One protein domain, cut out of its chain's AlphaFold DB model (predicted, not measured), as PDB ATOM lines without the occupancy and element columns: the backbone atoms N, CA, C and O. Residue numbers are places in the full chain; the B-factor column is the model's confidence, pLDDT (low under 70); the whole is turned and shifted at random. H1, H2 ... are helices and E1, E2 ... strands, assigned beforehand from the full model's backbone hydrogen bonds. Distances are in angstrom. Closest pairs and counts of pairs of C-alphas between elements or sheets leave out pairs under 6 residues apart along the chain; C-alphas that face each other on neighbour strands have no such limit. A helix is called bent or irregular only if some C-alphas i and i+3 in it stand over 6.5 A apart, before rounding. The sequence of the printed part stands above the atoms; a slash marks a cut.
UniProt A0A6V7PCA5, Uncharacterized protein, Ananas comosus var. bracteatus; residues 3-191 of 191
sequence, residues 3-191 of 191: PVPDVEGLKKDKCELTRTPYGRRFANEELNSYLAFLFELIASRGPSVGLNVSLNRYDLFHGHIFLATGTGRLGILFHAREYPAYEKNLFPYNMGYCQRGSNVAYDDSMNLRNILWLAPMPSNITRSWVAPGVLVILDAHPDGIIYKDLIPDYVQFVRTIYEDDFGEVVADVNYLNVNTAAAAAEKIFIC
ATOM      1  N   PRO A   3     -46.238 -20.232 -12.649       91.81
ATOM      2  CA  PRO A   3     -44.976 -20.024 -13.347       91.81
ATOM      3  C   PRO A   3     -43.863 -19.768 -12.333       91.81
ATOM      4  O   PRO A   3     -44.061 -19.027 -11.364       91.81
ATOM      5  N   VAL A   4     -42.702 -20.374 -12.563       90.94
ATOM      6  CA  VAL A   4     -41.514 -20.102 -11.758       90.94
ATOM      7  C   VAL A   4     -41.065 -18.661 -12.038       90.94
ATOM      8  O   VAL A   4     -40.909 -18.273 -13.201       90.94
ATOM      9  N   PRO A   5     -40.937 -17.823 -10.997       90.31
ATOM     10  CA  PRO A   5     -40.579 -16.421 -11.145       90.31
ATOM     11  C   PRO A   5     -39.125 -16.267 -11.598       90.31
ATOM     12  O   PRO A   5     -38.264 -17.079 -11.276       90.31
ATOM     13  N   ASP A   6     -38.843 -15.179 -12.315       89.75
ATOM     14  CA  ASP A   6     -37.466 -14.770 -12.593       89.75
ATOM     15  C   ASP A   6     -36.885 -14.129 -11.330       89.75
ATOM     16  O   ASP A   6     -37.120 -12.951 -11.054       89.75
ATOM     17  N   VAL A   7     -36.200 -14.930 -10.518       88.81
ATOM     18  CA  VAL A   7     -35.503 -14.457  -9.317       88.81
ATOM     19  C   VAL A   7     -34.043 -14.200  -9.653       88.81
ATOM     20  O   VAL A   7     -33.449 -14.934 -10.427       88.81
ATOM     21  N   GLU A   8     -33.456 -13.135  -9.112       88.50
ATOM     22  CA  GLU A   8     -31.994 -12.950  -9.113       88.50
ATOM     23  C   GLU A   8     -31.322 -13.108 -10.502       88.50
ATOM     24  O   GLU A   8     -30.201 -13.594 -10.625       88.50
ATOM     25  N   GLY A   9     -32.021 -12.715 -11.575       84.50
ATOM     26  CA  GLY A   9     -31.509 -12.743 -12.948       84.50
ATOM     27  C   GLY A   9     -31.446 -14.123 -13.616       84.50
ATOM     28  O   GLY A   9     -30.670 -14.282 -14.559       84.50
ATOM     29  N   LEU A  10     -32.230 -15.114 -13.173       87.62
ATOM     30  CA  LEU A  10     -32.254 -16.466 -13.757       87.62
ATOM     31  C   LEU A  10     -32.361 -16.471 -15.284       87.62
ATOM     32  O   LEU A  10     -31.562 -17.122 -15.965       87.62
ATOM     33  N   LYS A  11     -33.299 -15.696 -15.841       88.62
ATOM     34  CA  LYS A  11     -33.510 -15.645 -17.297       88.62
ATOM     35  C   LYS A  11     -32.317 -15.067 -18.048       88.62
ATOM     36  O   LYS A  11     -31.987 -15.547 -19.130       88.62
ATOM     37  N   LYS A  12     -31.659 -14.053 -17.478       89.81
ATOM     38  CA  LYS A  12     -30.453 -13.445 -18.062       89.81
ATOM     39  C   LYS A  12     -29.330 -14.476 -18.167       89.81
ATOM     40  O   LYS A  12     -28.633 -14.519 -19.182       89.81
ATOM     41  N   ASP A  13     -29.190 -15.314 -17.147       89.44
ATOM     42  CA  ASP A  13     -28.123 -16.310 -17.084       89.44
ATOM     43  C   ASP A  13     -28.480 -17.641 -17.743       89.44
ATOM     44  O   ASP A  13     -27.587 -18.467 -17.913       89.44
ATOM     45  N   LYS A  14     -29.731 -17.808 -18.204       92.19
ATOM     46  CA  LYS A  14     -30.290 -19.061 -18.747       92.19
ATOM     47  C   LYS A  14     -30.275 -20.204 -17.725       92.19
ATOM     48  O   LYS A  14     -30.063 -21.356 -18.088       92.19
ATOM     49  N   CYS A  15     -30.439 -19.865 -16.450       91.81
ATOM     50  CA  CYS A  15     -30.495 -20.830 -15.363       91.81
ATOM     51  C   CYS A  15     -31.943 -21.258 -15.092       91.81
ATOM     52  O   CYS A  15     -32.844 -20.418 -15.041       91.81
ATOM     53  N   GLU A  16     -32.139 -22.555 -14.868       92.31
ATOM     54  CA  GLU A  16     -33.401 -23.158 -14.442       92.31
ATOM     55  C   GLU A  16     -33.152 -23.868 -13.105       92.31
ATOM     56  O   GLU A  16     -32.482 -24.894 -13.066       92.31
ATOM     57  N   LEU A  17     -33.633 -23.287 -11.998       91.62
ATOM     58  CA  LEU A  17     -33.431 -23.844 -10.646       91.62
ATOM     59  C   LEU A  17     -34.366 -25.006 -10.320       91.62
ATOM     60  O   LEU A  17     -34.142 -25.733  -9.365       91.62
ATOM     61  N   THR A  18     -35.453 -25.129 -11.071       92.81
ATOM     62  CA  THR A  18     -36.522 -26.091 -10.830       92.81
ATOM     63  C   THR A  18     -36.579 -27.078 -11.981       92.81
ATOM     64  O   THR A  18     -36.348 -26.714 -13.134       92.81
ATOM     65  N   ARG A  19     -37.000 -28.314 -11.698       88.31
ATOM     66  CA  ARG A  19     -37.137 -29.377 -12.707       88.31
ATOM     67  C   ARG A  19     -38.043 -29.009 -13.887       88.31
ATOM     68  O   ARG A  19     -37.888 -29.532 -14.987       88.31
ATOM     69  N   THR A  20     -39.026 -28.141 -13.659       90.81
ATOM     70  CA  THR A  20     -39.924 -27.644 -14.708       90.81
ATOM     71  C   THR A  20     -40.115 -26.132 -14.568       90.81
ATOM     72  O   THR A  20     -39.946 -25.608 -13.465       90.81
ATOM     73  N   PRO A  21     -40.529 -25.406 -15.625       90.44
ATOM     74  CA  PRO A  21     -40.773 -23.959 -15.554       90.44
ATOM     75  C   PRO A  21     -42.015 -23.576 -14.725       90.44
ATOM     76  O   PRO A  21     -42.388 -22.400 -14.660       90.44
ATOM     77  N   TYR A  22     -42.675 -24.554 -14.100       92.31
ATOM     78  CA  TYR A  22     -43.847 -24.365 -13.261       92.31
ATOM     79  C   TYR A  22     -43.673 -25.075 -11.916       92.31
ATOM     80  O   TYR A  22     -43.087 -26.147 -11.828       92.31
ATOM     81  N   GLY A  23     -44.252 -24.504 -10.867       92.88
ATOM     82  CA  GLY A  23     -44.326 -25.127  -9.553       92.88
ATOM     83  C   GLY A  23     -45.753 -25.237  -9.033       92.88
ATOM     84  O   GLY A  23     -46.733 -24.752  -9.622       92.88
ATOM     85  N   ARG A  24     -45.875 -25.900  -7.891       94.69
ATOM     86  CA  ARG A  24     -47.105 -26.043  -7.112       94.69
ATOM     87  C   ARG A  24     -46.861 -25.568  -5.684       94.69
ATOM     88  O   ARG A  24     -45.729 -25.462  -5.239       94.69
ATOM     89  N   ARG A  25     -47.943 -25.287  -4.972       94.19
ATOM     90  CA  ARG A  25     -47.947 -25.036  -3.529       94.19
ATOM     91  C   ARG A  25     -48.992 -25.938  -2.905       94.19
ATOM     92  O   ARG A  25     -49.945 -26.331  -3.589       94.19
ATOM     93  N   PHE A  26     -48.829 -26.253  -1.630       93.50
ATOM     94  CA  PHE A  26     -49.882 -26.926  -0.885       93.50
ATOM     95  C   PHE A  26     -51.092 -25.998  -0.767       93.50
ATOM     96  O   PHE A  26     -50.940 -24.786  -0.634       93.50
ATOM     97  N   ALA A  27     -52.302 -26.562  -0.804       93.69
ATOM     98  CA  ALA A  27     -53.517 -25.795  -0.520       93.69
ATOM     99  C   ALA A  27     -53.550 -25.306   0.940       93.69
ATOM    100  O   ALA A  27     -54.180 -24.302   1.247       93.69
ATOM    101  N   ASN A  28     -52.861 -26.020   1.834       93.62
ATOM    102  CA  ASN A  28     -52.660 -25.616   3.214       93.62
ATOM    103  C   ASN A  28     -51.468 -24.641   3.297       93.62
ATOM    104  O   ASN A  28     -50.322 -25.019   3.042       93.62
ATOM    105  N   GLU A  29     -51.747 -23.389   3.662       92.62
ATOM    106  CA  GLU A  29     -50.738 -22.331   3.789       92.62
ATOM    107  C   GLU A  29     -49.776 -22.536   4.963       92.62
ATOM    108  O   GLU A  29     -48.616 -22.129   4.872       92.62
ATOM    109  N   GLU A  30     -50.209 -23.201   6.035       94.44
ATOM    110  CA  GLU A  30     -49.347 -23.535   7.173       94.44
ATOM    111  C   GLU A  30     -48.252 -24.518   6.751       94.44
ATOM    112  O   GLU A  30     -47.104 -24.349   7.152       94.44
ATOM    113  N   LEU A  31     -48.561 -25.488   5.877       94.25
ATOM    114  CA  LEU A  31     -47.550 -26.395   5.318       94.25
ATOM    115  C   LEU A  31     -46.515 -25.637   4.482       94.25
ATOM    116  O   LEU A  31     -45.317 -25.847   4.657       94.25
ATOM    117  N   ASN A  32     -46.955 -24.726   3.609       95.25
ATOM    118  CA  ASN A  32     -46.028 -23.893   2.836       95.25
ATOM    119  C   ASN A  32     -45.174 -23.007   3.761       95.25
ATOM    120  O   ASN A  32     -43.967 -22.889   3.560       95.25
ATOM    121  N   SER A  33     -45.784 -22.413   4.791       95.25
ATOM    122  CA  SER A  33     -45.084 -21.580   5.776       95.25
ATOM    123  C   SER A  33     -44.073 -22.385   6.586       95.25
ATOM    124  O   SER A  33     -42.983 -21.894   6.856       95.25
ATOM    125  N   TYR A  34     -44.403 -23.627   6.943       95.81
ATOM    126  CA  TYR A  34     -43.498 -24.521   7.656       95.81
ATOM    127  C   TYR A  34     -42.285 -24.894   6.801       95.81
ATOM    128  O   TYR A  34     -41.158 -24.835   7.284       95.81
ATOM    129  N   LEU A  35     -42.492 -25.212   5.519       96.62
ATOM    130  CA  LEU A  35     -41.387 -25.466   4.593       96.62
ATOM    131  C   LEU A  35     -40.492 -24.233   4.451       96.62
ATOM    132  O   LEU A  35     -39.280 -24.355   4.591       96.62
ATOM    133  N   ALA A  36     -41.072 -23.045   4.257       96.69
ATOM    134  CA  ALA A  36     -40.316 -21.791   4.213       96.69
ATOM    135  C   ALA A  36     -39.530 -21.541   5.508       96.69
ATOM    136  O   ALA A  36     -38.352 -21.187   5.461       96.69
ATOM    137  N   PHE A  37     -40.153 -21.812   6.655       96.38
ATOM    138  CA  PHE A  37     -39.508 -21.730   7.958       96.38
ATOM    139  C   PHE A  37     -38.298 -22.663   8.071       96.38
ATOM    140  O   PHE A  37     -37.313 -22.262   8.678       96.38
ATOM    141  N   LEU A  38     -38.309 -23.869   7.485       97.62
ATOM    142  CA  LEU A  38     -37.134 -24.752   7.506       97.62
ATOM    143  C   LEU A  38     -35.929 -24.111   6.801       97.62
ATOM    144  O   LEU A  38     -34.840 -24.106   7.371       97.62
ATOM    145  N   PHE A  39     -36.122 -23.510   5.624       97.81
ATOM    146  CA  PHE A  39     -35.057 -22.781   4.918       97.81
ATOM    147  C   PHE A  39     -34.511 -21.618   5.760       97.81
ATOM    148  O   PHE A  39     -33.303 -21.482   5.954       97.81
ATOM    149  N   GLU A  40     -35.407 -20.803   6.316       96.38
ATOM    150  CA  GLU A  40     -35.053 -19.650   7.153       96.38
ATOM    151  C   GLU A  40     -34.386 -20.067   8.473       96.38
ATOM    152  O   GLU A  40     -33.465 -19.405   8.962       96.38
ATOM    153  N   LEU A  41     -34.797 -21.201   9.041       97.00
ATOM    154  CA  LEU A  41     -34.186 -21.781  10.228       97.00
ATOM    155  C   LEU A  41     -32.760 -22.255   9.934       97.00
ATOM    156  O   LEU A  41     -31.863 -21.959  10.722       97.00
ATOM    157  N   ILE A  42     -32.537 -22.938   8.806       97.88
ATOM    158  CA  ILE A  42     -31.194 -23.365   8.392       97.88
ATOM    159  C   ILE A  42     -30.296 -22.141   8.195       97.88
ATOM    160  O   ILE A  42     -29.211 -22.097   8.767       97.88
ATOM    161  N   ALA A  43     -30.758 -21.109   7.481       97.19
ATOM    162  CA  ALA A  43     -29.975 -19.889   7.275       97.19
ATOM    163  C   ALA A  43     -29.668 -19.139   8.585       97.19
ATOM    164  O   ALA A  43     -28.558 -18.653   8.786       97.19
ATOM    165  N   SER A  44     -30.627 -19.075   9.512       97.19
ATOM    166  CA  SER A  44     -30.439 -18.364  10.785       97.19
ATOM    167  C   SER A  44     -29.607 -19.132  11.817       97.19
ATOM    168  O   SER A  44     -28.957 -18.508  12.658       97.19
ATOM    169  N   ARG A  45     -29.629 -20.472  11.796       96.38
ATOM    170  CA  ARG A  45     -28.946 -21.321  12.792       96.38
ATOM    171  C   ARG A  45     -27.685 -21.998  12.278       96.38
ATOM    172  O   ARG A  45     -26.824 -22.316  13.090       96.38
ATOM    173  N   GLY A  46     -27.524 -22.160  10.970       95.69
ATOM    174  CA  GLY A  46     -26.318 -22.719  10.359       95.69
ATOM    175  C   GLY A  46     -25.008 -22.097  10.874       95.69
ATOM    176  O   GLY A  46     -24.085 -22.849  11.200       95.69
ATOM    177  N   PRO A  47     -24.911 -20.762  11.071       96.38
ATOM    178  CA  PRO A  47     -23.683 -20.153  11.579       96.38
ATOM    179  C   PRO A  47     -23.215 -20.693  12.938       96.38
ATOM    180  O   PRO A  47     -22.012 -20.724  13.186       96.38
ATOM    181  N   SER A  48     -24.116 -21.174  13.813       95.06
ATOM    182  CA  SER A  48     -23.714 -21.730  15.120       95.06
ATOM    183  C   SER A  48     -22.989 -23.074  15.021       95.06
ATOM    184  O   SER A  48     -22.439 -23.541  16.013       95.06
ATOM    185  N   VAL A  49     -23.011 -23.699  13.845       92.50
ATOM    186  CA  VAL A  49     -22.363 -24.984  13.550       92.50
ATOM    187  C   VAL A  49     -21.363 -24.869  12.394       92.50
ATOM    188  O   VAL A  49     -20.958 -25.876  11.830       92.50
ATOM    189  N   GLY A  50     -20.947 -23.646  12.041       93.69
ATOM    190  CA  GLY A  50     -19.948 -23.403  10.993       93.69
ATOM    191  C   GLY A  50     -20.494 -23.381   9.561       93.69
ATOM    192  O   GLY A  50     -19.712 -23.265   8.622       93.69
ATOM    193  N   LEU A  51     -21.817 -23.442   9.375       95.31
ATOM    194  CA  LEU A  51     -22.468 -23.388   8.064       95.31
ATOM    195  C   LEU A  51     -23.119 -22.013   7.846       95.31
ATOM    196  O   LEU A  51     -24.282 -21.800   8.176       95.31
ATOM    197  N   ASN A  52     -22.375 -21.054   7.299       95.44
ATOM    198  CA  ASN A  52     -22.942 -19.751   6.945       95.44
ATOM    199  C   ASN A  52     -23.551 -19.800   5.539       95.44
ATOM    200  O   ASN A  52     -22.808 -19.923   4.564       95.44
ATOM    201  N   VAL A  53     -24.881 -19.714   5.454       96.06
ATOM    202  CA  VAL A  53     -25.628 -19.829   4.194       96.06
ATOM    203  C   VAL A  53     -26.611 -18.683   4.022       96.06
ATOM    204  O   VAL A  53     -27.123 -18.115   4.988       96.06
ATOM    205  N   SER A  54     -26.889 -18.351   2.771       95.94
ATOM    206  CA  SER A  54     -27.852 -17.335   2.360       95.94
ATOM    207  C   SER A  54     -28.982 -17.951   1.537       95.94
ATOM    208  O   SER A  54     -28.778 -18.902   0.788       95.94
ATOM    209  N   LEU A  55     -30.182 -17.378   1.645       95.69
ATOM    210  CA  LEU A  55     -31.333 -17.781   0.835       95.69
ATOM    211  C   LEU A  55     -31.306 -17.057  -0.514       95.69
ATOM    212  O   LEU A  55     -31.852 -15.958  -0.656       95.69
ATOM    213  N   ASN A  56     -30.620 -17.662  -1.478       94.88
ATOM    214  CA  ASN A  56     -30.492 -17.183  -2.851       94.88
ATOM    215  C   ASN A  56     -30.269 -18.359  -3.812       94.88
ATOM    216  O   ASN A  56     -29.964 -19.474  -3.388       94.88
ATOM    217  N   ARG A  57     -30.356 -18.089  -5.113       94.50
ATOM    218  CA  ARG A  57     -30.220 -19.077  -6.190       94.50
ATOM    219  C   ARG A  57     -28.881 -19.823  -6.268       94.50
ATOM    220  O   ARG A  57     -28.781 -20.765  -7.042       94.50
ATOM    221  N   TYR A  58     -27.844 -19.375  -5.561       96.38
ATOM    222  CA  TYR A  58     -26.512 -19.990  -5.588       96.38
ATOM    223  C   TYR A  58     -26.237 -20.886  -4.385       96.38
ATOM    224  O   TYR A  58     -25.371 -21.754  -4.457       96.38
ATOM    225  N   ASP A  59     -26.917 -20.631  -3.275       97.12
ATOM    226  CA  ASP A  59     -26.605 -21.219  -1.982       97.12
ATOM    227  C   ASP A  59     -27.752 -22.132  -1.540       97.12
ATOM    228  O   ASP A  59     -27.917 -23.199  -2.129       97.12
ATOM    229  N   LEU A  60     -28.563 -21.735  -0.560       97.62
ATOM    230  CA  LEU A  60     -29.669 -22.548  -0.067       97.62
ATOM    231  C   LEU A  60     -30.995 -22.084  -0.685       97.62
ATOM    232  O   LEU A  60     -31.573 -21.080  -0.267       97.62
ATOM    233  N   PHE A  61     -31.502 -22.848  -1.652       96.81
ATOM    234  CA  PHE A  61     -32.799 -22.578  -2.285       96.81
ATOM    235  C   PHE A  61     -33.630 -23.825  -2.579       96.81
ATOM    236  O   PHE A  61     -34.789 -23.671  -2.949       96.81
ATOM    237  N   HIS A  62     -33.096 -25.040  -2.444       97.12
ATOM    238  CA  HIS A  62     -33.870 -26.245  -2.726       97.12
ATOM    239  C   HIS A  62     -33.570 -27.390  -1.758       97.12
ATOM    240  O   HIS A  62     -32.608 -27.369  -0.985       97.12
ATOM    241  N   GLY A  63     -34.452 -28.378  -1.802       97.81
ATOM    242  CA  GLY A  63     -34.253 -29.688  -1.222       97.81
ATOM    243  C   GLY A  63     -35.180 -30.712  -1.860       97.81
ATOM    244  O   GLY A  63     -36.121 -30.361  -2.574       97.81
ATOM    245  N   HIS A  64     -34.928 -31.977  -1.567       98.19
ATOM    246  CA  HIS A  64     -35.622 -33.112  -2.152       98.19
ATOM    247  C   HIS A  64     -36.446 -33.819  -1.084       98.19
ATOM    248  O   HIS A  64     -35.924 -34.246  -0.051       98.19
ATOM    249  N   ILE A  65     -37.751 -33.907  -1.314       97.81
ATOM    250  CA  ILE A  65     -38.689 -34.605  -0.442       97.81
ATOM    251  C   ILE A  65     -38.627 -36.091  -0.771       97.81
ATOM    252  O   ILE A  65     -38.816 -36.475  -1.926       97.81
ATOM    253  N   PHE A  66     -38.457 -36.927   0.248       98.00
ATOM    254  CA  PHE A  66     -38.426 -38.377   0.091       98.00
ATOM    255  C   PHE A  66     -39.235 -39.100   1.177       98.00
ATOM    256  O   PHE A  66     -39.517 -38.557   2.252       98.00
ATOM    257  N   LEU A  67     -39.601 -40.351   0.899       97.44
ATOM    258  CA  LEU A  67     -40.139 -41.299   1.873       97.44
ATOM    259  C   LEU A  67     -39.060 -42.322   2.221       97.44
ATOM    260  O   LEU A  67     -38.626 -43.093   1.366       97.44
ATOM    261  N   ALA A  68     -38.633 -42.335   3.483       95.50
ATOM    262  CA  ALA A  68     -37.534 -43.177   3.935       95.50
ATOM    263  C   ALA A  68     -37.851 -44.673   3.774       95.50
ATOM    264  O   ALA A  68     -38.901 -45.146   4.232       95.50
ATOM    265  N   THR A  69     -36.916 -45.435   3.203       92.25
ATOM    266  CA  THR A  69     -37.073 -46.885   3.014       92.25
ATOM    267  C   THR A  69     -37.366 -47.594   4.339       92.25
ATOM    268  O   THR A  69     -36.812 -47.278   5.393       92.25
ATOM    269  N   GLY A  70     -38.286 -48.560   4.309       90.69
ATOM    270  CA  GLY A  70     -38.641 -49.394   5.460       90.69
ATOM    271  C   GLY A  70     -39.562 -48.729   6.489       90.69
ATOM    272  O   GLY A  70     -40.380 -49.424   7.085       90.69
ATOM    273  N   THR A  71     -39.485 -47.407   6.680       89.94
ATOM    274  CA  THR A  71     -40.327 -46.689   7.662       89.94
ATOM    275  C   THR A  71     -41.430 -45.847   7.027       89.94
ATOM    276  O   THR A  71     -42.419 -45.551   7.694       89.94
ATOM    277  N   GLY A  72     -41.270 -45.431   5.766       91.94
ATOM    278  CA  GLY A  72     -42.163 -44.472   5.109       91.94
ATOM    279  C   GLY A  72     -42.121 -43.077   5.742       91.94
ATOM    280  O   GLY A  72     -43.014 -42.262   5.513       91.94
ATOM    281  N   ARG A  73     -41.117 -42.798   6.582       94.31
ATOM    282  CA  ARG A  73     -40.975 -41.514   7.266       94.31
ATOM    283  C   ARG A  73     -40.653 -40.422   6.249       94.31
ATOM    284  O   ARG A  73     -39.707 -40.561   5.483       94.31
ATOM    285  N   LEU A  74     -41.417 -39.333   6.281       95.88
ATOM    286  CA  LEU A  74     -41.178 -38.172   5.426       95.88
ATOM    287  C   LEU A  74     -39.856 -37.493   5.804       95.88
ATOM    288  O   LEU A  74     -39.640 -37.163   6.977       95.88
ATOM    289  N   GLY A  75     -39.013 -37.253   4.806       97.69
ATOM    290  CA  GLY A  75     -37.764 -36.521   4.941       97.69
ATOM    291  C   GLY A  75     -37.588 -35.467   3.854       97.69
ATOM    292  O   GLY A  75     -38.268 -35.497   2.828       97.69
ATOM    293  N   ILE A  76     -36.693 -34.517   4.117       98.44
ATOM    294  CA  ILE A  76     -36.223 -33.536   3.138       98.44
ATOM    295  C   ILE A  76     -34.702 -33.470   3.230       98.44
ATOM    296  O   ILE A  76     -34.168 -33.221   4.314       98.44
ATOM    297  N   LEU A  77     -34.023 -33.675   2.104       98.56
ATOM    298  CA  LEU A  77     -32.593 -33.429   1.962       98.56
ATOM    299  C   LEU A  77     -32.393 -32.059   1.313       98.56
ATOM    300  O   LEU A  77     -32.749 -31.871   0.157       98.56
ATOM    301  N   PHE A  78     -31.872 -31.092   2.059       98.62
ATOM    302  CA  PHE A  78     -31.537 -29.770   1.539       98.62
ATOM    303  C   PHE A  78     -30.083 -29.722   1.095       98.62
ATOM    304  O   PHE A  78     -29.200 -30.285   1.755       98.62
ATOM    305  N   HIS A  79     -29.845 -28.937   0.052       97.81
ATOM    306  CA  HIS A  79     -28.512 -28.633  -0.431       97.81
ATOM    307  C   HIS A  79     -28.245 -27.138  -0.295       97.81
ATOM    308  O   HIS A  79     -28.914 -26.296  -0.896       97.81
ATOM    309  N   ALA A  80     -27.265 -26.813   0.541       97.81
ATOM    310  CA  ALA A  80     -26.670 -25.488   0.586       97.81
ATOM    311  C   ALA A  80     -25.447 -25.418  -0.336       97.81
ATOM    312  O   ALA A  80     -24.946 -26.440  -0.821       97.81
ATOM    313  N   ARG A  81     -24.936 -24.206  -0.556       97.00
ATOM    314  CA  ARG A  81     -23.754 -23.928  -1.383       97.00
ATOM    315  C   ARG A  81     -23.815 -24.638  -2.735       97.00
ATOM    316  O   ARG A  81     -22.830 -25.228  -3.168       97.00
ATOM    317  N   GLU A  82     -24.996 -24.642  -3.350       96.25
ATOM    318  CA  GLU A  82     -25.298 -25.440  -4.541       96.25
ATOM    319  C   GLU A  82     -24.393 -25.116  -5.725       96.25
ATOM    320  O   GLU A  82     -23.938 -26.008  -6.437       96.25
ATOM    321  N   TYR A  83     -24.074 -23.838  -5.898       96.75
ATOM    322  CA  TYR A  83     -23.256 -23.362  -6.998       96.75
ATOM    323  C   TYR A  83     -22.054 -22.573  -6.477       96.75
ATOM    324  O   TYR A  83     -22.091 -21.341  -6.513       96.75
ATOM    325  N   PRO A  84     -20.964 -23.220  -6.024       97.12
ATOM    326  CA  PRO A  84     -19.726 -22.524  -5.689       97.12
ATOM    327  C   PRO A  84     -19.200 -21.721  -6.882       97.12
ATOM    328  O   PRO A  84     -19.289 -22.143  -8.040       97.12
ATOM    329  N   ALA A  85     -18.654 -20.541  -6.606       97.31
ATOM    330  CA  ALA A  85     -18.075 -19.668  -7.609       97.31
ATOM    331  C   ALA A  85     -16.896 -20.362  -8.299       97.31
ATOM    332  O   ALA A  85     -16.057 -20.994  -7.658       97.31
ATOM    333  N   TYR A  86     -16.820 -20.226  -9.624       97.00
ATOM    334  CA  TYR A  86     -15.669 -20.720 -10.367       97.00
ATOM    335  C   TYR A  86     -14.417 -19.959  -9.931       97.00
ATOM    336  O   TYR A  86     -14.325 -18.739 -10.100       97.00
ATOM    337  N   GLU A  87     -13.419 -20.694  -9.457       96.25
ATOM    338  CA  GLU A  87     -12.118 -20.143  -9.116       96.25
ATOM    339  C   GLU A  87     -11.020 -21.073  -9.616       96.25
ATOM    340  O   GLU A  87     -10.897 -22.209  -9.171       96.25
ATOM    341  N   LYS A  88     -10.174 -20.579 -10.525       95.25
ATOM    342  CA  LYS A  88      -9.190 -21.396 -11.257       95.25
ATOM    343  C   LYS A  88      -8.287 -22.260 -10.361       95.25
ATOM    344  O   LYS A  88      -7.867 -23.325 -10.799       95.25
ATOM    345  N   ASN A  89      -7.965 -21.796  -9.155       95.38
ATOM    346  CA  ASN A  89      -7.019 -22.470  -8.265       95.38
ATOM    347  C   ASN A  89      -7.690 -23.247  -7.120       95.38
ATOM    348  O   ASN A  89      -7.036 -24.108  -6.543       95.38
ATOM    349  N   LEU A  90      -8.955 -22.951  -6.792       94.81
ATOM    350  CA  LEU A  90      -9.679 -23.579  -5.677       94.81
ATOM    351  C   LEU A  90     -10.836 -24.465  -6.156       94.81
ATOM    352  O   LEU A  90     -10.980 -25.590  -5.689       94.81
ATOM    353  N   PHE A  91     -11.620 -23.990  -7.125       96.38
ATOM    354  CA  PHE A  91     -12.776 -24.690  -7.682       96.38
ATOM    355  C   PHE A  91     -12.864 -24.490  -9.206       96.38
ATOM    356  O   PHE A  91     -13.680 -23.702  -9.699       96.38
ATOM    357  N   PRO A  92     -12.016 -25.176  -9.996       95.88
ATOM    358  CA  PRO A  92     -11.960 -25.020 -11.449       95.88
ATOM    359  C   PRO A  92     -13.062 -25.807 -12.184       95.88
ATOM    360  O   PRO A  92     -12.854 -26.263 -13.310       95.88
ATOM    361  N   TYR A  93     -14.234 -25.980 -11.569       95.06
ATOM    362  CA  TYR A  93     -15.348 -26.740 -12.135       95.06
ATOM    363  C   TYR A  93     -16.423 -25.803 -12.678       95.06
ATOM    364  O   TYR A  93     -16.871 -24.879 -11.997       95.06
ATOM    365  N   ASN A  94     -16.838 -26.048 -13.921       94.25
ATOM    366  CA  ASN A  94     -17.944 -25.338 -14.553       94.25
ATOM    367  C   ASN A  94     -19.247 -26.106 -14.304       94.25
ATOM    368  O   ASN A  94     -19.439 -27.186 -14.860       94.25
ATOM    369  N   MET A  95     -20.136 -25.530 -13.497       93.12
ATOM    370  CA  MET A  95     -21.437 -26.109 -13.136       93.12
ATOM    371  C   MET A  95     -22.584 -25.587 -14.019       93.12
ATOM    372  O   MET A  95     -23.759 -25.737 -13.698       93.12
ATOM    373  N   GLY A  96     -22.259 -24.957 -15.150       94.19
ATOM    374  CA  GLY A  96     -23.228 -24.514 -16.143       94.19
ATOM    375  C   GLY A  96     -23.794 -23.117 -15.885       94.19
ATOM    376  O   GLY A  96     -23.150 -22.234 -15.319       94.19
ATOM    377  N   TYR A  97     -25.004 -22.881 -16.391       95.50
ATOM    378  CA  TYR A  97     -25.620 -21.553 -16.419       95.50
ATOM    379  C   TYR A  97     -25.937 -21.000 -15.026       95.50
ATOM    380  O   TYR A  97     -25.760 -19.806 -14.795       95.50
ATOM    381  N   CYS A  98     -26.332 -21.864 -14.091       95.00
ATOM    382  CA  CYS A  98     -26.711 -21.472 -12.736       95.00
ATOM    383  C   CYS A  98     -25.538 -21.019 -11.859       95.00
ATOM    384  O   CYS A  98     -25.733 -20.237 -10.934       95.00
ATOM    385  N   GLN A  99     -24.306 -21.393 -12.211       96.00
ATOM    386  CA  GLN A  99     -23.095 -20.931 -11.527       96.00
ATOM    387  C   GLN A  99     -22.724 -19.476 -11.855       96.00
ATOM    388  O   GLN A  99     -21.946 -18.840 -11.141       96.00
ATOM    389  N   ARG A 100     -23.227 -18.934 -12.969       94.75
ATOM    390  CA  ARG A 100     -22.808 -17.620 -13.468       94.75
ATOM    391  C   ARG A 100     -23.156 -16.531 -12.466       94.75
ATOM    392  O   ARG A 100     -24.312 -16.383 -12.092       94.75
ATOM    393  N   GLY A 101     -22.148 -15.754 -12.074       93.31
ATOM    394  CA  GLY A 101     -22.310 -14.679 -11.097       93.31
ATOM    395  C   GLY A 101     -22.408 -15.147  -9.643       93.31
ATOM    396  O   GLY A 101     -22.676 -14.309  -8.786       93.31
ATOM    397  N   SER A 102     -22.184 -16.436  -9.360       95.94
ATOM    398  CA  SER A 102     -22.106 -16.924  -7.985       95.94
ATOM    399  C   SER A 102     -20.955 -16.267  -7.223       95.94
ATOM    400  O   SER A 102     -19.868 -16.048  -7.762       95.94
ATOM    401  N   ASN A 103     -21.213 -15.975  -5.953       94.69
ATOM    402  CA  ASN A 103     -20.255 -15.488  -4.967       94.69
ATOM    403  C   ASN A 103     -20.047 -16.484  -3.811       94.69
ATOM    404  O   ASN A 103     -19.413 -16.135  -2.815       94.69
ATOM    405  N   VAL A 104     -20.593 -17.698  -3.920       96.75
ATOM    406  CA  VAL A 104     -20.435 -18.747  -2.908       96.75
ATOM    407  C   VAL A 104     -18.988 -19.223  -2.939       96.75
ATOM    408  O   VAL A 104     -18.533 -19.759  -3.946       96.75
ATOM    409  N   ALA A 105     -18.245 -19.015  -1.856       95.19
ATOM    410  CA  ALA A 105     -16.858 -19.461  -1.786       95.19
ATOM    411  C   ALA A 105     -16.770 -20.997  -1.807       95.19
ATOM    412  O   ALA A 105     -17.691 -21.699  -1.384       95.19
ATOM    413  N   TYR A 106     -15.648 -21.537  -2.261       96.56
ATOM    414  CA  TYR A 106     -15.350 -22.953  -2.085       96.56
ATOM    415  C   TYR A 106     -14.366 -23.111  -0.921       96.56
ATOM    416  O   TYR A 106     -13.216 -22.690  -1.019       96.56
ATOM    417  N   ASP A 107     -14.844 -23.658   0.197       94.50
ATOM    418  CA  ASP A 107     -14.109 -23.802   1.459       94.50
ATOM    419  C   ASP A 107     -14.605 -25.038   2.244       94.50
ATOM    420  O   ASP A 107     -15.476 -25.779   1.779       94.50
ATOM    421  N   ASP A 108     -14.075 -25.266   3.448       94.62
ATOM    422  CA  ASP A 108     -14.397 -26.442   4.270       94.62
ATOM    423  C   ASP A 108     -15.873 -26.537   4.690       94.62
ATOM    424  O   ASP A 108     -16.341 -27.623   5.042       94.62
ATOM    425  N   SER A 109     -16.649 -25.448   4.608       94.81
ATOM    426  CA  SER A 109     -18.093 -25.504   4.878       94.81
ATOM    427  C   SER A 109     -18.862 -26.315   3.827       94.81
ATOM    428  O   SER A 109     -19.996 -26.722   4.085       94.81
ATOM    429  N   MET A 110     -18.238 -26.646   2.687       95.94
ATOM    430  CA  MET A 110     -18.774 -27.612   1.717       95.94
ATOM    431  C   MET A 110     -19.032 -28.988   2.337       95.94
ATOM    432  O   MET A 110     -19.946 -29.686   1.906       95.94
ATOM    433  N   ASN A 111     -18.285 -29.365   3.379       97.00
ATOM    434  CA  ASN A 111     -18.508 -30.620   4.100       97.00
ATOM    435  C   ASN A 111     -19.837 -30.620   4.880       97.00
ATOM    436  O   ASN A 111     -20.343 -31.679   5.225       97.00
ATOM    437  N   LEU A 112     -20.430 -29.452   5.140       97.12
ATOM    438  CA  LEU A 112     -21.640 -29.290   5.954       97.12
ATOM    439  C   LEU A 112     -22.891 -28.986   5.118       97.12
ATOM    440  O   LEU A 112     -23.943 -28.654   5.659       97.12
ATOM    441  N   ARG A 113     -22.789 -29.055   3.789       97.25
ATOM    442  CA  ARG A 113     -23.823 -28.546   2.882       97.25
ATOM    443  C   ARG A 113     -25.104 -29.381   2.813       97.25
ATOM    444  O   ARG A 113     -26.117 -28.869   2.347       97.25
ATOM    445  N   ASN A 114     -25.043 -30.658   3.197       98.06
ATOM    446  CA  ASN A 114     -26.180 -31.572   3.139       98.06
ATOM    447  C   ASN A 114     -26.914 -31.508   4.475       98.06
ATOM    448  O   ASN A 114     -26.375 -31.915   5.508       98.06
ATOM    449  N   ILE A 115     -28.138 -30.989   4.463       98.44
ATOM    450  CA  ILE A 115     -28.954 -30.866   5.671       98.44
ATOM    451  C   ILE A 115     -30.141 -31.808   5.547       98.44
ATOM    452  O   ILE A 115     -30.915 -31.723   4.602       98.44
ATOM    453  N   LEU A 116     -30.302 -32.692   6.523       98.06
ATOM    454  CA  LEU A 116     -31.393 -33.647   6.571       98.06
ATOM    455  C   LEU A 116     -32.440 -33.200   7.589       98.06
ATOM    456  O   LEU A 116     -32.158 -33.044   8.781       98.06
ATOM    457  N   TRP A 117     -33.677 -33.059   7.130       98.12
ATOM    458  CA  TRP A 117     -34.847 -32.954   7.990       98.12
ATOM    459  C   TRP A 117     -35.658 -34.243   7.935       98.12
ATOM    460  O   TRP A 117     -35.920 -34.773   6.859       98.12
ATOM    461  N   LEU A 118     -36.100 -34.729   9.093       96.75
ATOM    462  CA  LEU A 118     -37.016 -35.861   9.200       96.75
ATOM    463  C   LEU A 118     -38.244 -35.454  10.009       96.75
ATOM    464  O   LEU A 118     -38.129 -35.051  11.174       96.75
ATOM    465  N   ALA A 119     -39.429 -35.637   9.429       95.19
ATOM    466  CA  ALA A 119     -40.701 -35.346  10.082       95.19
ATOM    467  C   ALA A 119     -40.872 -36.177  11.364       95.19
ATOM    468  O   ALA A 119     -40.395 -37.312  11.412       95.19
ATOM    469  N   PRO A 120     -41.554 -35.687  12.411       92.44
ATOM    470  CA  PRO A 120     -41.969 -36.538  13.524       92.44
ATOM    471  C   PRO A 120     -42.747 -37.760  13.015       92.44
ATOM    472  O   PRO A 120     -43.602 -37.634  12.141       92.44
ATOM    473  N   MET A 121     -42.451 -38.943  13.554       88.25
ATOM    474  CA  MET A 121     -43.078 -40.189  13.105       88.25
ATOM    475  C   MET A 121     -44.173 -40.604  14.094       88.25
ATOM    476  O   MET A 121     -43.841 -40.933  15.239       88.25
ATOM    477  N   PRO A 122     -45.466 -40.550  13.721       84.31
ATOM    478  CA  PRO A 122     -46.557 -40.893  14.627       84.31
ATOM    479  C   PRO A 122     -46.638 -42.404  14.849       84.31
ATOM    480  O   PRO A 122     -46.287 -43.198  13.978       84.31
ATOM    481  N   SER A 123     -47.107 -42.812  16.026       81.31
ATOM    482  CA  SER A 123     -47.443 -44.208  16.295       81.31
ATOM    483  C   SER A 123     -48.820 -44.531  15.729       81.31
ATOM    484  O   SER A 123     -49.776 -43.785  15.922       81.31
ATOM    485  N   ASN A 124     -48.938 -45.684  15.074       78.44
ATOM    486  CA  ASN A 124     -50.229 -46.190  14.599       78.44
ATOM    487  C   ASN A 124     -51.058 -46.836  15.724       78.44
ATOM    488  O   ASN A 124     -52.228 -47.150  15.523       78.44
ATOM    489  N   ILE A 125     -50.452 -47.063  16.895       76.88
ATOM    490  CA  ILE A 125     -51.066 -47.777  18.028       76.88
ATOM    491  C   ILE A 125     -51.407 -46.805  19.162       76.88
ATOM    492  O   ILE A 125     -52.420 -46.950  19.842       76.88
ATOM    493  N   THR A 126     -50.569 -45.793  19.371       75.62
ATOM    494  CA  THR A 126     -50.700 -44.809  20.450       75.62
ATOM    495  C   THR A 126     -50.818 -43.406  19.862       75.62
ATOM    496  O   THR A 126     -50.287 -43.130  18.798       75.62
ATOM    497  N   ARG A 127     -51.438 -42.457  20.577       75.38
ATOM    498  CA  ARG A 127     -51.414 -41.026  20.187       75.38
ATOM    499  C   ARG A 127     -50.048 -40.353  20.441       75.38
ATOM    500  O   ARG A 127     -49.990 -39.145  20.643       75.38
ATOM    501  N   SER A 128     -48.963 -41.127  20.505       80.88
ATOM    502  CA  SER A 128     -47.606 -40.650  20.797       80.88
ATOM    503  C   SER A 128     -46.713 -40.713  19.559       80.88
ATOM    504  O   SER A 128     -47.017 -41.406  18.589       80.88
ATOM    505  N   TRP A 129     -45.581 -40.014  19.603       83.06
ATOM    506  CA  TRP A 129     -44.550 -40.094  18.569       83.06
ATOM    507  C   TRP A 129     -43.662 -41.322  18.793       83.06
ATOM    508  O   TRP A 129     -43.235 -41.574  19.918       83.06
ATOM    509  N   VAL A 130     -43.377 -42.072  17.727       85.38
ATOM    510  CA  VAL A 130     -42.362 -43.142  17.713       85.38
ATOM    511  C   VAL A 130     -40.964 -42.537  17.598       85.38
ATOM    512  O   VAL A 130     -40.008 -43.075  18.149       85.38
ATOM    513  N   ALA A 131     -40.844 -41.395  16.915       85.06
ATOM    514  CA  ALA A 131     -39.607 -40.629  16.833       85.06
ATOM    515  C   ALA A 131     -39.894 -39.118  16.760       85.06
ATOM    516  O   ALA A 131     -40.835 -38.715  16.063       85.06
ATOM    517  N   PRO A 132     -39.090 -38.272  17.435       88.56
ATOM    518  CA  PRO A 132     -39.203 -36.822  17.325       88.56
ATOM    519  C   PRO A 132     -38.757 -36.346  15.940       88.56
ATOM    520  O   PRO A 132     -37.947 -37.005  15.284       88.56
ATOM    521  N   GLY A 133     -39.257 -35.188  15.505       91.75
ATOM    522  CA  GLY A 133     -38.731 -34.510  14.319       91.75
ATOM    523  C   GLY A 133     -37.309 -34.015  14.563       91.75
ATOM    524  O   GLY A 133     -37.005 -33.549  15.663       91.75
ATOM    525  N   VAL A 134     -36.443 -34.131  13.559       94.62
ATOM    526  CA  VAL A 134     -35.033 -33.728  13.667       94.62
ATOM    527  C   VAL A 134     -34.601 -32.948  12.434       94.62
ATOM    528  O   VAL A 134     -35.056 -33.231  11.329       94.62
ATOM    529  N   LEU A 135     -33.724 -31.972  12.647       96.50
ATOM    530  CA  LEU A 135     -33.019 -31.229  11.610       96.50
ATOM    531  C   LEU A 135     -31.530 -31.337  11.929       96.50
ATOM    532  O   LEU A 135     -31.104 -30.895  12.998       96.50
ATOM    533  N   VAL A 136     -30.767 -31.972  11.046       96.25
ATOM    534  CA  VAL A 136     -29.356 -32.302  11.272       96.25
ATOM    535  C   VAL A 136     -28.526 -31.990  10.038       96.25
ATOM    536  O   VAL A 136     -29.012 -32.076   8.916       96.25
ATOM    537  N   ILE A 137     -27.260 -31.648  10.247       96.88
ATOM    538  CA  ILE A 137     -26.275 -31.553   9.171       96.88
ATOM    539  C   ILE A 137     -25.588 -32.907   9.037       96.88
ATOM    540  O   ILE A 137     -25.193 -33.510  10.038       96.88
ATOM    541  N   LEU A 138     -25.449 -33.373   7.801       96.94
ATOM    542  CA  LEU A 138     -24.692 -34.568   7.465       96.94
ATOM    543  C   LEU A 138     -23.253 -34.149   7.160       96.94
ATOM    544  O   LEU A 138     -22.979 -33.598   6.094       96.94
ATOM    545  N   ASP A 139     -22.352 -34.378   8.116       96.31
ATOM    546  CA  ASP A 139     -20.933 -34.063   7.959       96.31
ATOM    547  C   ASP A 139     -20.282 -34.995   6.928       96.31
ATOM    548  O   ASP A 139     -20.015 -36.173   7.178       96.31
ATOM    549  N   ALA A 140     -20.041 -34.428   5.755       96.81
ATOM    550  CA  ALA A 140     -19.440 -35.050   4.593       96.81
ATOM    551  C   ALA A 140     -17.922 -34.800   4.505       96.81
ATOM    552  O   ALA A 140     -17.357 -34.791   3.409       96.81
ATOM    553  N   HIS A 141     -17.243 -34.578   5.635       96.31
ATOM    554  CA  HIS A 141     -15.786 -34.479   5.659       96.31
ATOM    555  C   HIS A 141     -15.128 -35.748   5.068       96.31
ATOM    556  O   HIS A 141     -15.563 -36.851   5.408       96.31
ATOM    557  N   PRO A 142     -14.053 -35.640   4.255       95.25
ATOM    558  CA  PRO A 142     -13.398 -36.777   3.586       95.25
ATOM    559  C   PRO A 142     -13.032 -37.973   4.464       95.25
ATOM    560  O   PRO A 142     -13.055 -39.124   4.029       95.25
ATOM    561  N   ASP A 143     -12.685 -37.696   5.715       95.62
ATOM    562  CA  ASP A 143     -12.295 -38.729   6.673       95.62
ATOM    563  C   ASP A 143     -13.498 -39.445   7.312       95.62
ATOM    564  O   ASP A 143     -13.337 -40.522   7.899       95.62
ATOM    565  N   GLY A 144     -14.700 -38.877   7.182       95.12
ATOM    566  CA  GLY A 144     -15.943 -39.353   7.775       95.12
ATOM    567  C   GLY A 144     -16.594 -40.515   7.022       95.12
ATOM    568  O   GLY A 144     -16.316 -40.772   5.852       95.12
ATOM    569  N   ILE A 145     -17.488 -41.226   7.713       95.81
ATOM    570  CA  ILE A 145     -18.221 -42.372   7.149       95.81
ATOM    571  C   ILE A 145     -19.220 -41.943   6.070       95.81
ATOM    572  O   ILE A 145     -19.327 -42.601   5.048       95.81
ATOM    573  N   ILE A 146     -19.885 -40.797   6.252       95.50
ATOM    574  CA  ILE A 146     -20.870 -40.274   5.297       95.50
ATOM    575  C   ILE A 146     -20.203 -40.024   3.946       95.50
ATOM    576  O   ILE A 146     -20.739 -40.405   2.914       95.50
ATOM    577  N   TYR A 147     -19.006 -39.440   3.956       96.38
ATOM    578  CA  TYR A 147     -18.248 -39.211   2.735       96.38
ATOM    579  C   TYR A 147     -17.882 -40.502   2.008       96.38
ATOM    580  O   TYR A 147     -18.018 -40.589   0.793       96.38
ATOM    581  N   LYS A 148     -17.419 -41.502   2.755       95.12
ATOM    582  CA  LYS A 148     -16.954 -42.773   2.191       95.12
ATOM    583  C   LYS A 148     -18.096 -43.622   1.646       95.12
ATOM    584  O   LYS A 148     -17.911 -44.282   0.629       95.12
ATOM    585  N   ASP A 149     -19.240 -43.593   2.321       95.31
ATOM    586  CA  ASP A 149     -20.337 -44.516   2.048       95.31
ATOM    587  C   ASP A 149     -21.397 -43.909   1.119       95.31
ATOM    588  O   ASP A 149     -22.008 -44.649   0.352       95.31
ATOM    589  N   LEU A 150     -21.621 -42.588   1.180       96.06
ATOM    590  CA  LEU A 150     -22.750 -41.924   0.510       96.06
ATOM    591  C   LEU A 150     -22.354 -40.909  -0.569       96.06
ATOM    592  O   LEU A 150     -23.239 -40.396  -1.240       96.06
ATOM    593  N   ILE A 151     -21.072 -40.563  -0.744       96.31
ATOM    594  CA  ILE A 151     -20.669 -39.578  -1.765       96.31
ATOM    595  C   ILE A 151     -19.991 -40.284  -2.944       96.31
ATOM    596  O   ILE A 151     -18.836 -40.704  -2.828       96.31
ATOM    597  N   PRO A 152     -20.654 -40.357  -4.115       94.19
ATOM    598  CA  PRO A 152     -20.055 -40.931  -5.311       94.19
ATOM    599  C   PRO A 152     -18.817 -40.163  -5.783       94.19
ATOM    600  O   PRO A 152     -18.768 -38.931  -5.719       94.19
ATOM    601  N   ASP A 153     -17.852 -40.882  -6.365       93.81
ATOM    602  CA  ASP A 153     -16.578 -40.325  -6.853       93.81
ATOM    603  C   ASP A 153     -16.750 -39.077  -7.732       93.81
ATOM    604  O   ASP A 153     -15.996 -38.109  -7.622       93.81
ATOM    605  N   TYR A 154     -17.778 -39.061  -8.579       92.38
ATOM    606  CA  TYR A 154     -18.014 -37.986  -9.540       92.38
ATOM    607  C   TYR A 154     -18.603 -36.704  -8.929       92.38
ATOM    608  O   TYR A 154     -18.657 -35.698  -9.627       92.38
ATOM    609  N   VAL A 155     -19.021 -36.706  -7.658       92.88
ATOM    610  CA  VAL A 155     -19.486 -35.508  -6.922       92.88
ATOM    611  C   VAL A 155     -18.689 -35.248  -5.649       92.88
ATOM    612  O   VAL A 155     -19.017 -34.341  -4.882       92.88
ATOM    613  N   GLN A 156     -17.583 -35.964  -5.437       93.50
ATOM    614  CA  GLN A 156     -16.713 -35.758  -4.282       93.50
ATOM    615  C   GLN A 156     -16.273 -34.302  -4.120       93.50
ATOM    616  O   GLN A 156     -16.212 -33.815  -2.996       93.50
ATOM    617  N   PHE A 157     -16.027 -33.582  -5.214       91.69
ATOM    618  CA  PHE A 157     -15.606 -32.179  -5.178       91.69
ATOM    619  C   PHE A 157     -16.702 -31.209  -4.707       91.69
ATOM    620  O   PHE A 157     -16.383 -30.090  -4.341       91.69
ATOM    621  N   VAL A 158     -17.976 -31.597  -4.703       93.50
ATOM    622  CA  VAL A 158     -19.079 -30.790  -4.143       93.50
ATOM    623  C   VAL A 158     -19.736 -31.453  -2.946       93.50
ATOM    624  O   VAL A 158     -20.622 -30.852  -2.361       93.50
ATOM    625  N   ARG A 159     -19.293 -32.646  -2.538       95.25
ATOM    626  CA  ARG A 159     -19.817 -33.379  -1.378       95.25
ATOM    627  C   ARG A 159     -21.326 -33.653  -1.453       95.25
ATOM    628  O   ARG A 159     -21.979 -33.664  -0.418       95.25
ATOM    629  N   THR A 160     -21.908 -33.816  -2.638       95.38
ATOM    630  CA  THR A 160     -23.358 -34.043  -2.773       95.38
ATOM    631  C   THR A 160     -23.732 -35.454  -2.327       95.38
ATOM    632  O   THR A 160     -23.137 -36.415  -2.809       95.38
ATOM    633  N   ILE A 161     -24.717 -35.552  -1.435       97.06
ATOM    634  CA  ILE A 161     -25.445 -36.794  -1.130       97.06
ATOM    635  C   ILE A 161     -26.725 -36.780  -1.958       97.06
ATOM    636  O   ILE A 161     -27.322 -35.712  -2.087       97.06
ATOM    637  N   TYR A 162     -27.151 -37.918  -2.497       95.88
ATOM    638  CA  TYR A 162     -28.394 -37.984  -3.255       95.88
ATOM    639  C   TYR A 162     -29.557 -38.429  -2.369       95.88
ATOM    640  O   TYR A 162     -29.415 -39.167  -1.397       95.88
ATOM    641  N   GLU A 163     -30.741 -37.919  -2.663       94.38
ATOM    642  CA  GLU A 163     -31.944 -38.193  -1.888       94.38
ATOM    643  C   GLU A 163     -32.432 -39.648  -2.013       94.38
ATOM    644  O   GLU A 163     -33.088 -40.160  -1.100       94.38
ATOM    645  N   ASP A 164     -32.089 -40.325  -3.111       94.31
ATOM    646  CA  ASP A 164     -32.434 -41.721  -3.381       94.31
ATOM    647  C   ASP A 164     -31.640 -42.706  -2.506       94.31
ATOM    648  O   ASP A 164     -32.119 -43.817  -2.257       94.31
ATOM    649  N   ASP A 165     -30.524 -42.265  -1.911       94.75
ATOM    650  CA  ASP A 165     -29.820 -42.994  -0.850       94.75
ATOM    651  C   ASP A 165     -30.707 -43.201   0.397       94.75
ATOM    652  O   ASP A 165     -30.517 -44.153   1.162       94.75
ATOM    653  N   PHE A 166     -31.703 -42.330   0.617       95.50
ATOM    654  CA  PHE A 166     -32.593 -42.406   1.780       95.50
ATOM    655  C   PHE A 166     -33.936 -43.094   1.496       95.50
ATOM    656  O   PHE A 166     -34.553 -43.638   2.425       95.50
ATOM    657  N   GLY A 167     -34.409 -43.102   0.247       96.12
ATOM    658  CA  GLY A 167     -35.644 -43.789  -0.132       96.12
ATOM    659  C   GLY A 167     -36.310 -43.271  -1.403       96.12
ATOM    660  O   GLY A 167     -35.652 -42.890  -2.362       96.12
ATOM    661  N   GLU A 168     -37.642 -43.313  -1.437       97.44
ATOM    662  CA  GLU A 168     -38.409 -42.931  -2.627       97.44
ATOM    663  C   GLU A 168     -38.521 -41.407  -2.736       97.44
ATOM    664  O   GLU A 168     -39.120 -40.762  -1.872       97.44
ATOM    665  N   VAL A 169     -37.986 -40.841  -3.817       96.69
ATOM    666  CA  VAL A 169     -38.074 -39.407  -4.120       96.69
ATOM    667  C   VAL A 169     -39.490 -39.042  -4.552       96.69
ATOM    668  O   VAL A 169     -40.041 -39.616  -5.490       96.69
ATOM    669  N   VAL A 170     -40.080 -38.056  -3.878       95.69
ATOM    670  CA  VAL A 170     -41.471 -37.635  -4.093       95.69
ATOM    671  C   VAL A 170     -41.551 -36.374  -4.944       95.69
ATOM    672  O   VAL A 170     -42.329 -36.320  -5.899       95.69
ATOM    673  N   ALA A 171     -40.808 -35.335  -4.562       95.94
ATOM    674  CA  ALA A 171     -40.860 -34.021  -5.198       95.94
ATOM    675  C   ALA A 171     -39.684 -33.148  -4.760       95.94
ATOM    676  O   ALA A 171     -39.152 -33.330  -3.664       95.94
ATOM    677  N   ASP A 172     -39.376 -32.125  -5.547       96.81
ATOM    678  CA  ASP A 172     -38.442 -31.083  -5.127       96.81
ATOM    679  C   ASP A 172     -39.209 -29.958  -4.436       96.81
ATOM    680  O   ASP A 172     -40.304 -29.575  -4.862       96.81
ATOM    681  N   VAL A 173     -38.624 -29.381  -3.392       97.31
ATOM    682  CA  VAL A 173     -39.108 -28.170  -2.732       97.31
ATOM    683  C   VAL A 173     -38.110 -27.045  -2.944       97.31
ATOM    684  O   VAL A 173     -36.939 -27.172  -2.615       97.31
ATOM    685  N   ASN A 174     -38.589 -25.918  -3.461       96.88
ATOM    686  CA  ASN A 174     -37.763 -24.767  -3.797       96.88
ATOM    687  C   ASN A 174     -38.238 -23.532  -3.032       96.88
ATOM    688  O   ASN A 174     -39.419 -23.182  -3.089       96.88
ATOM    689  N   TYR A 175     -37.314 -22.863  -2.351       96.00
ATOM    690  CA  TYR A 175     -37.459 -21.530  -1.787       96.00
ATOM    691  C   TYR A 175     -36.922 -20.510  -2.787       96.00
ATOM    692  O   TYR A 175     -35.717 -20.341  -2.957       96.00
ATOM    693  N   LEU A 176     -37.827 -19.803  -3.449       93.56
ATOM    694  CA  LEU A 176     -37.477 -18.757  -4.397       93.56
ATOM    695  C   LEU A 176     -37.727 -17.409  -3.741       93.56
ATOM    696  O   LEU A 176     -38.856 -17.098  -3.356       93.56
ATOM    697  N   ASN A 177     -36.671 -16.602  -3.626       82.25
ATOM    698  CA  ASN A 177     -36.728 -15.293  -2.986       82.25
ATOM    699  C   ASN A 177     -37.423 -14.270  -3.903       82.25
ATOM    700  O   ASN A 177     -36.814 -13.375  -4.489       82.25
ATOM    701  N   VAL A 178     -38.730 -14.457  -4.075       79.25
ATOM    702  CA  VAL A 178     -39.631 -13.481  -4.680       79.25
ATOM    703  C   VAL A 178     -39.769 -12.273  -3.758       79.25
ATOM    704  O   VAL A 178     -39.546 -12.395  -2.557       79.25
ATOM    705  N   ASN A 179     -40.109 -11.122  -4.347       71.44
ATOM    706  CA  ASN A 179     -40.271  -9.802  -3.720       71.44
ATOM    707  C   ASN A 179     -40.450  -9.828  -2.185       71.44
ATOM    708  O   ASN A 179     -41.337 -10.505  -1.678       71.44
ATOM    709  N   THR A 180     -39.673  -9.025  -1.453       61.97
ATOM    710  CA  THR A 180     -39.604  -9.004   0.023       61.97
ATOM    711  C   THR A 180     -40.935  -8.734   0.734       61.97
ATOM    712  O   THR A 180     -41.023  -8.946   1.938       61.97
ATOM    713  N   ALA A 181     -41.957  -8.263   0.014       62.12
ATOM    714  CA  ALA A 181     -43.317  -8.083   0.525       62.12
ATOM    715  C   ALA A 181     -44.184  -9.362   0.498       62.12
ATOM    716  O   ALA A 181     -45.271  -9.359   1.071       62.12
ATOM    717  N   ALA A 182     -43.742 -10.426  -0.178       72.00
ATOM    718  CA  ALA A 182     -44.464 -11.690  -0.275       72.00
ATOM    719  C   ALA A 182     -44.416 -12.462   1.051       72.00
ATOM    720  O   ALA A 182     -43.391 -12.476   1.744       72.00
ATOM    721  N   ALA A 183     -45.513 -13.141   1.383       81.38
ATOM    722  CA  ALA A 183     -45.553 -14.003   2.560       81.38
ATOM    723  C   ALA A 183     -44.588 -15.191   2.387       81.38
ATOM    724  O   ALA A 183     -44.367 -15.662   1.272       81.38
ATOM    725  N   ALA A 184     -44.037 -15.723   3.485       82.69
ATOM    726  CA  ALA A 184     -43.094 -16.850   3.438       82.69
ATOM    727  C   ALA A 184     -43.658 -18.057   2.656       82.69
ATOM    728  O   ALA A 184     -42.964 -18.651   1.832       82.69
ATOM    729  N   ALA A 185     -44.955 -18.345   2.816       85.25
ATOM    730  CA  ALA A 185     -45.673 -19.379   2.069       85.25
ATOM    731  C   ALA A 185     -45.640 -19.194   0.540       85.25
ATOM    732  O   ALA A 185     -45.706 -20.168  -0.210       85.25
ATOM    733  N   GLU A 186     -45.539 -17.956   0.055       88.69
ATOM    734  CA  GLU A 186     -45.508 -17.640  -1.376       88.69
ATOM    735  C   GLU A 186     -44.121 -17.827  -1.995       88.69
ATOM    736  O   GLU A 186     -43.980 -17.806  -3.219       88.69
ATOM    737  N   LYS A 187     -43.094 -18.049  -1.176       91.44
ATOM    738  CA  LYS A 187     -41.733 -18.319  -1.645       91.44
ATOM    739  C   LYS A 187     -41.513 -19.789  -1.994       91.44
ATOM    740  O   LYS A 187     -40.512 -20.112  -2.622       91.44
ATOM    741  N   ILE A 188     -42.452 -20.670  -1.641       95.12
ATOM    742  CA  ILE A 188     -42.343 -22.110  -1.884       95.12
ATOM    743  C   ILE A 188     -42.890 -22.508  -3.254       95.12
ATOM    744  O   ILE A 188     -43.965 -22.065  -3.675       95.12
ATOM    745  N   PHE A 189     -42.143 -23.381  -3.930       95.44
ATOM    746  CA  PHE A 189     -42.504 -24.023  -5.189       95.44
ATOM    747  C   PHE A 189     -42.120 -25.507  -5.153       95.44
ATOM    748  O   PHE A 189     -40.954 -25.852  -4.987       95.44
ATOM    749  N   ILE A 190     -43.111 -26.376  -5.335       95.56
ATOM    750  CA  ILE A 190     -42.962 -27.832  -5.410       95.56
ATOM    751  C   ILE A 190     -42.991 -28.276  -6.876       95.56
ATOM    752  O   ILE A 190     -43.919 -27.874  -7.596       95.56
ATOM    753  N   CYS A 191     -42.032 -29.091  -7.318       92.50
ATOM    754  CA  CYS A 191     -41.976 -29.615  -8.690       92.50
ATOM    755  C   CYS A 191     -41.646 -31.104  -8.791       92.50
ATOM    756  O   CYS A 191     -41.194 -31.709  -7.802       92.50
TER     757      CYS A 191
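What this domain is: This is residues 3 to 191 of the 191 residues of an uncharacterized protein of Ananas comosus var. bracteatus (UniProt A0A6V7PCA5). A strongly twisted wall of six antiparallel strands, E5 - E3 - E2 - E1 - E6 - E7, has one long, kinked helix, H2, across one of its faces, while the short helices H3 and H5 only graze the sheet and H1 and H4 are not on it. A loop of residues 80 to 107 and the arm of residues 119 to 133, with E4, reach toward opposite ends of the longest axis. The printed part has 189 residues with five named helices and seven named strands, in the order H1 H2 E1 E2 H3 E3 E4 E5 H4 E6 H5 E7. The class is mixed, helices and strands, with under half of the residues in named elements. The whole is compact, with a radius of gyration of the C-alphas of 16.8 A and spans of 57 by 43 by 30 A.

How they stand to each other: H1, residues 10 to 13, is not on the sheet. H2, residues 29 to 49, is on the sheet and forms two layers with it, helix on one face. E1, residues 62 to 68, and E2, residues 74 to 79, form a hairpin, with N 64 and O 77 at 2.8 A. H3, residues 108 to 112, only grazes the sheet with residues 111 to 112. E3, residues 114 to 118, is antiparallel to E2, with N 78 and O 115 at 2.8 A. E4, residues 129 to 131, pairs with no named strand and runs on into E5, residues 134 to 138, at 9 degrees. E5 is an edge strand beside E3, with N 116 and O 136 at 2.8 A. H4, residues 145 to 150, is not on the sheet. E6, residues 167 to 175, is antiparallel to E1, with N 65 and O 171 at 2.8 A, and bends by 62 degrees at residue 170. H5, residues 184 to 187, touches residues 29 to 37 of H2, the closest C-alphas being Ser 33 and Ala 185, 4.4 A. E7, residues 188 to 190, is the other edge strand, beside E6, with N 174 and O 189 at 2.8 A. Every O i to N i+4 pair is within hydrogen-bond range in H4, 14 of 17 in H2, and 0 of 1 in H3, where 2 of 2 O i to N i+3 pairs are; H1 and H5 are too short for an i+4 pair.

Where its parts are: H1 begins at C-alpha 10, (-32.254, -16.466, -13.757). H2 is 30.1 A long and irregular, C-alphas 44 and 47 being 7.0 A apart, with a kink of 32 degrees near residue 43. E1 is 18.6 A, E2 16.9 A and E6 22.4 A long. E7 ends at C-alpha 190, (-42.962, -27.832, -5.410).

The domain as a whole: The two C-alphas farthest apart, Lys 88 and Ile 125, are 57.5 A apart. The printed part has no cut. The long links are H1 to H2, H2 to E1, E2 to H3 and H4 to E6. Mean pLDDT of the printed part is 93.1; residues 180 to 181 are under 70.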